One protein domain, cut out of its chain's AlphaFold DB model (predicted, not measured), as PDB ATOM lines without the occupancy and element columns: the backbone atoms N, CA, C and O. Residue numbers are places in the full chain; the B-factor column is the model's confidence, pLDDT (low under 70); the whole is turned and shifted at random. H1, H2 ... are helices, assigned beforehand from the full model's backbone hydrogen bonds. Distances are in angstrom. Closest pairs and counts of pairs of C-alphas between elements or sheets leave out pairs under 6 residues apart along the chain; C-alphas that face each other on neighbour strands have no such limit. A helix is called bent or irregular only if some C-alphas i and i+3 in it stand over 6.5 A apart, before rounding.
ATOM      1  N   LEU A  59     -16.340  46.334  42.521       95.50
ATOM      2  CA  LEU A  59     -15.054  47.032  42.406       95.50
ATOM      3  C   LEU A  59     -14.303  47.144  43.745       95.50
ATOM      4  O   LEU A  59     -13.105  46.887  43.789       95.50
ATOM      5  N   GLN A  60     -14.998  47.465  44.840       93.06
ATOM      6  CA  GLN A  60     -14.392  47.541  46.177       93.06
ATOM      7  C   GLN A  60     -13.732  46.222  46.602       93.06
ATOM      8  O   GLN A  60     -12.623  46.230  47.125       93.06
ATOM      9  N   MET A  61     -14.378  45.086  46.331       92.56
ATOM     10  CA  MET A  61     -13.836  43.764  46.647       92.56
ATOM     11  C   MET A  61     -12.662  43.397  45.742       92.56
ATOM     12  O   MET A  61     -11.676  42.850  46.227       92.56
ATOM     13  N   LEU A  62     -12.717  43.759  44.457       94.44
ATOM     14  CA  LEU A  62     -11.592  43.553  43.541       94.44
ATOM     15  C   LEU A  62     -10.340  44.318  43.997       94.44
ATOM     16  O   LEU A  62      -9.238  43.773  43.947       94.44
ATOM     17  N   VAL A  63     -10.519  45.560  44.468       94.25
ATOM     18  CA  VAL A  63      -9.440  46.390  45.030       94.25
ATOM     19  C   VAL A  63      -8.961  45.835  46.371       94.25
ATOM     20  O   VAL A  63      -7.759  45.779  46.610       94.25
ATOM     21  N   ASN A  64      -9.865  45.363  47.231       91.25
ATOM     22  CA  ASN A  64      -9.478  44.714  48.483       91.25
ATOM     23  C   ASN A  64      -8.645  43.454  48.243       91.25
ATOM     24  O   ASN A  64      -7.652  43.262  48.937       91.25
ATOM     25  N   HIS A  65      -9.023  42.637  47.258       91.75
ATOM     26  CA  HIS A  65      -8.288  41.435  46.881       91.75
ATOM     27  C   HIS A  65      -6.912  41.767  46.291       91.75
ATOM     28  O   HIS A  65      -5.934  41.114  46.629       91.75
ATOM     29  N   LEU A  66      -6.808  42.834  45.487       92.50
ATOM     30  CA  LEU A  66      -5.526  43.330  44.967       92.50
ATOM     31  C   LEU A  66      -4.541  43.716  46.084       92.50
ATOM     32  O   LEU A  66      -3.333  43.582  45.914       92.50
ATOM     33  N   LEU A  67      -5.059  44.217  47.207       90.38
ATOM     34  CA  LEU A  67      -4.279  44.706  48.345       90.38
ATOM     35  C   LEU A  67      -4.095  43.653  49.457       90.38
ATOM     36  O   LEU A  67      -3.632  43.996  50.547       90.38
ATOM     37  N   ASP A  68      -4.495  42.401  49.224       87.56
ATOM     38  CA  ASP A  68      -4.370  41.284  50.165       87.56
ATOM     39  C   ASP A  68      -3.291  40.305  49.678       87.56
ATOM     40  O   ASP A  68      -3.559  39.391  48.897       87.56
ATOM     41  N   ALA A  69      -2.048  40.529  50.114       75.62
ATOM     42  CA  ALA A  69      -0.877  39.793  49.634       75.62
ATOM     43  C   ALA A  69      -0.925  38.287  49.954       75.62
ATOM     44  O   ALA A  69      -0.406  37.489  49.176       75.62
ATOM     45  N   ASP A  70      -1.583  37.894  51.048       76.06
ATOM     46  CA  ASP A  70      -1.646  36.495  51.490       76.06
ATOM     47  C   ASP A  70      -2.608  35.651  50.644       76.06
ATOM     48  O   ASP A  70      -2.522  34.420  50.619       76.06
ATOM     49  N   ARG A  71      -3.551  36.300  49.953       71.12
ATOM     50  CA  ARG A  71      -4.622  35.639  49.189       71.12
ATOM     51  C   ARG A  71      -4.539  35.908  47.692       71.12
ATOM     52  O   ARG A  71      -5.390  35.416  46.953       71.12
ATOM     53  N   LEU A  72      -3.547  36.681  47.252       80.12
ATOM     54  CA  LEU A  72      -3.408  37.099  45.865       80.12
ATOM     55  C   LEU A  72      -2.991  35.920  44.978       80.12
ATOM     56  O   LEU A  72      -1.934  35.315  45.161       80.12
ATOM     57  N   GLU A  73      -3.809  35.609  43.976       86.88
ATOM     58  CA  GLU A  73      -3.441  34.635  42.950       86.88
ATOM     59  C   GLU A  73      -2.253  35.156  42.120       86.88
ATOM     60  O   GLU A  73      -2.162  36.356  41.855       86.88
ATOM     61  N   GLN A  74      -1.368  34.251  41.677       85.94
ATOM     62  CA  GLN A  74      -0.056  34.568  41.080       85.94
ATOM     63  C   GLN A  74      -0.093  35.651  39.982       85.94
ATOM     64  O   GLN A  74       0.830  36.456  39.892       85.94
ATOM     65  N   ASP A  75      -1.170  35.715  39.194       90.06
ATOM     66  CA  ASP A  75      -1.319  36.658  38.080       90.06
ATOM     67  C   ASP A  75      -2.425  37.706  38.276       90.06
ATOM     68  O   ASP A  75      -2.599  38.576  37.416       90.06
ATOM     69  N   TYR A  76      -3.172  37.671  39.387       93.19
ATOM     70  CA  TYR A  76      -4.353  38.526  39.563       93.19
ATOM     71  C   TYR A  76      -3.997  40.010  39.468       93.19
ATOM     72  O   TYR A  76      -4.628  40.749  38.713       93.19
ATOM     73  N   GLY A  77      -2.947  40.447  40.173       93.38
ATOM     74  CA  GLY A  77      -2.533  41.851  40.167       93.38
ATOM     75  C   GLY A  77      -2.145  42.345  38.773       93.38
ATOM     76  O   GLY A  77      -2.567  43.424  38.354       93.38
ATOM     77  N   ARG A  78      -1.417  41.519  38.012       94.69
ATOM     78  CA  ARG A  78      -1.046  41.828  36.629       94.69
ATOM     79  C   ARG A  78      -2.285  41.935  35.745       94.69
ATOM     80  O   ARG A  78      -2.427  42.926  35.034       94.69
ATOM     81  N   ILE A  79      -3.178  40.949  35.790       95.31
ATOM     82  CA  ILE A  79      -4.397  40.925  34.969       95.31
ATOM     83  C   ILE A  79      -5.286  42.126  35.301       95.31
ATOM     84  O   ILE A  79      -5.671  42.861  34.394       95.31
ATOM     85  N   PHE A  80      -5.547  42.373  36.588       95.94
ATOM     86  CA  PHE A  80      -6.367  43.488  37.052       95.94
ATOM     87  C   PHE A  80      -5.807  44.836  36.583       95.94
ATOM     88  O   PHE A  80      -6.520  45.618  35.956       95.94
ATOM     89  N   LEU A  81      -4.517  45.108  36.813       95.94
ATOM     90  CA  LEU A  81      -3.892  46.377  36.413       95.94
ATOM     91  C   LEU A  81      -3.786  46.544  34.889       95.94
ATOM     92  O   LEU A  81      -3.722  47.672  34.402       95.94
ATOM     93  N   SER A  82      -3.812  45.446  34.133       97.75
ATOM     94  CA  SER A  82      -3.829  45.483  32.666       97.75
ATOM     95  C   SER A  82      -5.208  45.845  32.104       97.75
ATOM     96  O   SER A  82      -5.291  46.404  31.014       97.75
ATOM     97  N   THR A  83      -6.292  45.527  32.821       97.44
ATOM     98  CA  THR A  83      -7.664  45.606  32.289       97.44
ATOM     99  C   THR A  83      -8.594  46.549  33.052       97.44
ATOM    100  O   THR A  83      -9.701  46.804  32.576       97.44
ATOM    101  N   TYR A  84      -8.169  47.138  34.178       97.75
ATOM    102  CA  TYR A  84      -9.051  47.933  35.049       97.75
ATOM    103  C   TYR A  84      -9.779  49.080  34.346       97.75
ATOM    104  O   TYR A  84     -10.913  49.398  34.698       97.75
ATOM    105  N   ARG A  85      -9.163  49.681  33.318       97.56
ATOM    106  CA  ARG A  85      -9.761  50.788  32.555       97.56
ATOM    107  C   ARG A  85     -11.046  50.407  31.814       97.56
ATOM    108  O   ARG A  85     -11.763  51.296  31.376       97.56
ATOM    109  N   THR A  86     -11.343  49.114  31.685       97.56
ATOM    110  CA  THR A  86     -12.592  48.621  31.083       97.56
ATOM    111  C   THR A  86     -13.798  48.741  32.019       97.56
ATOM    112  O   THR A  86     -14.927  48.772  31.541       97.56
ATOM    113  N   PHE A  87     -13.578  48.835  33.334       95.56
ATOM    114  CA  PHE A  87     -14.650  48.844  34.338       95.56
ATOM    115  C   PHE A  87     -14.492  49.921  35.424       95.56
ATOM    116  O   PHE A  87     -15.369  50.067  36.274       95.56
ATOM    117  N   THR A  88     -13.392  50.678  35.438       97.38
ATOM    118  CA  THR A  88     -13.188  51.807  36.356       97.38
ATOM    119  C   THR A  88     -12.169  52.816  35.813       97.38
ATOM    120  O   THR A  88     -11.463  52.552  34.845       97.38
ATOM    121  N   SER A  89     -12.066  53.988  36.443       97.88
ATOM    122  CA  SER A  89     -11.050  54.999  36.128       97.88
ATOM    123  C   SER A  89      -9.855  54.912  37.082       97.88
ATOM    124  O   SER A  89      -9.968  54.421  38.205       97.88
ATOM    125  N   THR A  90      -8.698  55.438  36.667       97.69
ATOM    126  CA  THR A  90      -7.507  55.514  37.536       97.69
ATOM    127  C   THR A  90      -7.787  56.329  38.795       97.69
ATOM    128  O   THR A  90      -7.389  55.921  39.879       97.69
ATOM    129  N   ALA A  91      -8.525  57.438  38.670       97.56
ATOM    130  CA  ALA A  91      -8.915  58.260  39.811       97.56
ATOM    131  C   ALA A  91      -9.741  57.456  40.825       97.56
ATOM    132  O   ALA A  91      -9.424  57.463  42.012       97.56
ATOM    133  N   LYS A  92     -10.745  56.698  40.355       96.88
ATOM    134  CA  LYS A  92     -11.589  55.893  41.242       96.88
ATOM    135  C   LYS A  92     -10.829  54.729  41.875       96.88
ATOM    136  O   LYS A  92     -11.052  54.417  43.041       96.88
ATOM    137  N   LEU A  93      -9.925  54.095  41.128       96.69
ATOM    138  CA  LEU A  93      -9.053  53.051  41.660       96.69
ATOM    139  C   LEU A  93      -8.167  53.594  42.789       96.69
ATOM    140  O   LEU A  93      -8.149  53.013  43.872       96.69
ATOM    141  N   LEU A  94      -7.492  54.725  42.560       95.75
ATOM    142  CA  LEU A  94      -6.644  55.371  43.564       95.75
ATOM    143  C   LEU A  94      -7.444  55.755  44.815       95.75
ATOM    144  O   LEU A  94      -7.041  55.425  45.927       95.75
ATOM    145  N   GLU A  95      -8.613  56.371  44.638       95.56
ATOM    146  CA  GLU A  95      -9.520  56.723  45.734       95.56
ATOM    147  C   GLU A  95      -9.830  55.509  46.631       95.56
ATOM    148  O   GLU A  95      -9.655  55.573  47.849       95.56
ATOM    149  N   LEU A  96     -10.211  54.375  46.032       94.88
ATOM    150  CA  LEU A  96     -10.514  53.141  46.764       94.88
ATOM    151  C   LEU A  96      -9.282  52.549  47.461       94.88
ATOM    152  O   LEU A  96      -9.389  52.057  48.585       94.88
ATOM    153  N   THR A  97      -8.106  52.615  46.827       92.50
ATOM    154  CA  THR A  97      -6.864  52.134  47.450       92.50
ATOM    155  C   THR A  97      -6.491  52.948  48.692       92.50
ATOM    156  O   THR A  97      -6.126  52.366  49.716       92.50
ATOM    157  N   PHE A  98      -6.656  54.275  48.656       90.12
ATOM    158  CA  PHE A  98      -6.370  55.141  49.802       90.12
ATOM    159  C   PHE A  98      -7.407  55.000  50.920       90.12
ATOM    160  O   PHE A  98      -7.030  54.947  52.091       90.12
ATOM    161  N   GLN A  99      -8.696  54.867  50.584       86.94
ATOM    162  CA  GLN A  99      -9.756  54.621  51.571       86.94
ATOM    163  C   GLN A  99      -9.478  53.362  52.404       86.94
ATOM    164  O   GLN A  99      -9.613  53.391  53.627       86.94
ATOM    165  N   ARG A 100      -9.004  52.279  51.772       78.88
ATOM    166  CA  ARG A 100      -8.621  51.048  52.482       78.88
ATOM    167  C   ARG A 100      -7.447  51.264  53.442       78.88
ATOM    168  O   ARG A 100      -7.432  50.711  54.540       78.88
ATOM    169  N   HIS A 101      -6.458  52.060  53.049       69.12
ATOM    170  CA  HIS A 101      -5.312  52.340  53.911       69.12
ATOM    171  C   HIS A 101      -5.691  53.221  55.117       69.12
ATOM    172  O   HIS A 101      -5.200  52.994  56.224       69.12
ATOM    173  N   GLY A 102      -6.615  54.171  54.933       64.12
ATOM    174  CA  GLY A 102      -7.137  55.023  56.011       64.12
ATOM    175  C   GLY A 102      -7.901  54.253  57.097       64.12
ATOM    176  O   GLY A 102      -7.754  54.540  58.286       64.12
ATOM    177  N   VAL A 103      -8.671  53.225  56.716       60.59
ATOM    178  CA  VAL A 103      -9.362  52.362  57.697       60.59
ATOM    179  C   VAL A 103      -8.393  51.431  58.434       60.59
ATOM    180  O   VAL A 103      -8.501  51.281  59.649       60.59
ATOM    181  N   ALA A 104      -7.396  50.864  57.744       58.84
ATOM    182  CA  ALA A 104      -6.411  49.971  58.363       58.84
ATOM    183  C   ALA A 104      -5.502  50.694  59.378       58.84
ATOM    184  O   ALA A 104      -5.144  50.128  60.409       58.84
ATOM    185  N   SER A 105      -5.153  51.955  59.109       58.19
ATOM    186  CA  SER A 105      -4.310  52.777  59.989       58.19
ATOM    187  C   SER A 105      -5.050  53.289  61.231       58.19
ATOM    188  O   SER A 105      -4.445  53.410  62.294       58.19
ATOM    189  N   SER A 106      -6.367  53.505  61.142       56.91
ATOM    190  CA  SER A 106      -7.191  53.947  62.278       56.91
ATOM    191  C   SER A 106      -7.412  52.841  63.322       56.91
ATOM    192  O   SER A 106      -7.491  53.125  64.514       56.91
ATOM    193  N   GLN A 107      -7.446  51.571  62.904       53.72
ATOM    194  CA  GLN A 107      -7.583  50.422  63.809       53.72
ATOM    195  C   GLN A 107      -6.328  50.196  64.680       53.72
ATOM    196  O   GLN A 107      -6.427  49.668  65.786       53.72
ATOM    197  N   ASN A 108      -5.151  50.604  64.191       54.19
ATOM    198  CA  ASN A 108      -3.865  50.339  64.842       54.19
ATOM    199  C   ASN A 108      -3.517  51.347  65.957       54.19
ATOM    200  O   ASN A 108      -2.654  51.079  66.785       54.19
TER     201      ASN A 108
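This is residues 59 to 108 of the 116 residues of the protein "N-terminal Ras-GEF domain-containing protein" of Hippocampus comes (UniProt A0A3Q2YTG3). The long helix H3 and the shorter H2 make a corner, with short H1 inside it touching both; residues 102 to 108 of H3 stick out. The 50 printed residues include three named helices, H1, H2, H3 in order, class all helix. The whole is only just compact, close to loose (radius of gyration of the C-alphas 11.4 A), and flat, 33 by 25 by 12 A.

H1, residues 59 to 66, and H2, residues 76 to 86, form a helical hairpin at a shallow tilt of 26 degrees, opposite ways. They only just touch, with 3 pairs of C-alphas within 8 A, the closest Leu 66 and Gly 77, 5.8 A. H3, residues 90 to 108, touches H1 with residues 93 to 100 alone, closest C-alphas Val 63 and Thr 97, 6.7 A, at a steep tilt of 66 degrees, the same way. H2 and H3 meet only through their tight link. O i to N i+4 pairs are within hydrogen-bond range throughout H1, 5 of 7 in H2, 14 of 15 in H3.

H1 starts at C-alpha 59 (-15.054, 47.032, 42.406). H2, 15.5 A long, is irregular: C-alphas 82 and 85 are 8.0 A apart. H3, 28.0 A, ends at C-alpha 108 (-3.865, 50.339, 64.842).

The printed part has no cut; residues 101 to 108 are under pLDDT 70.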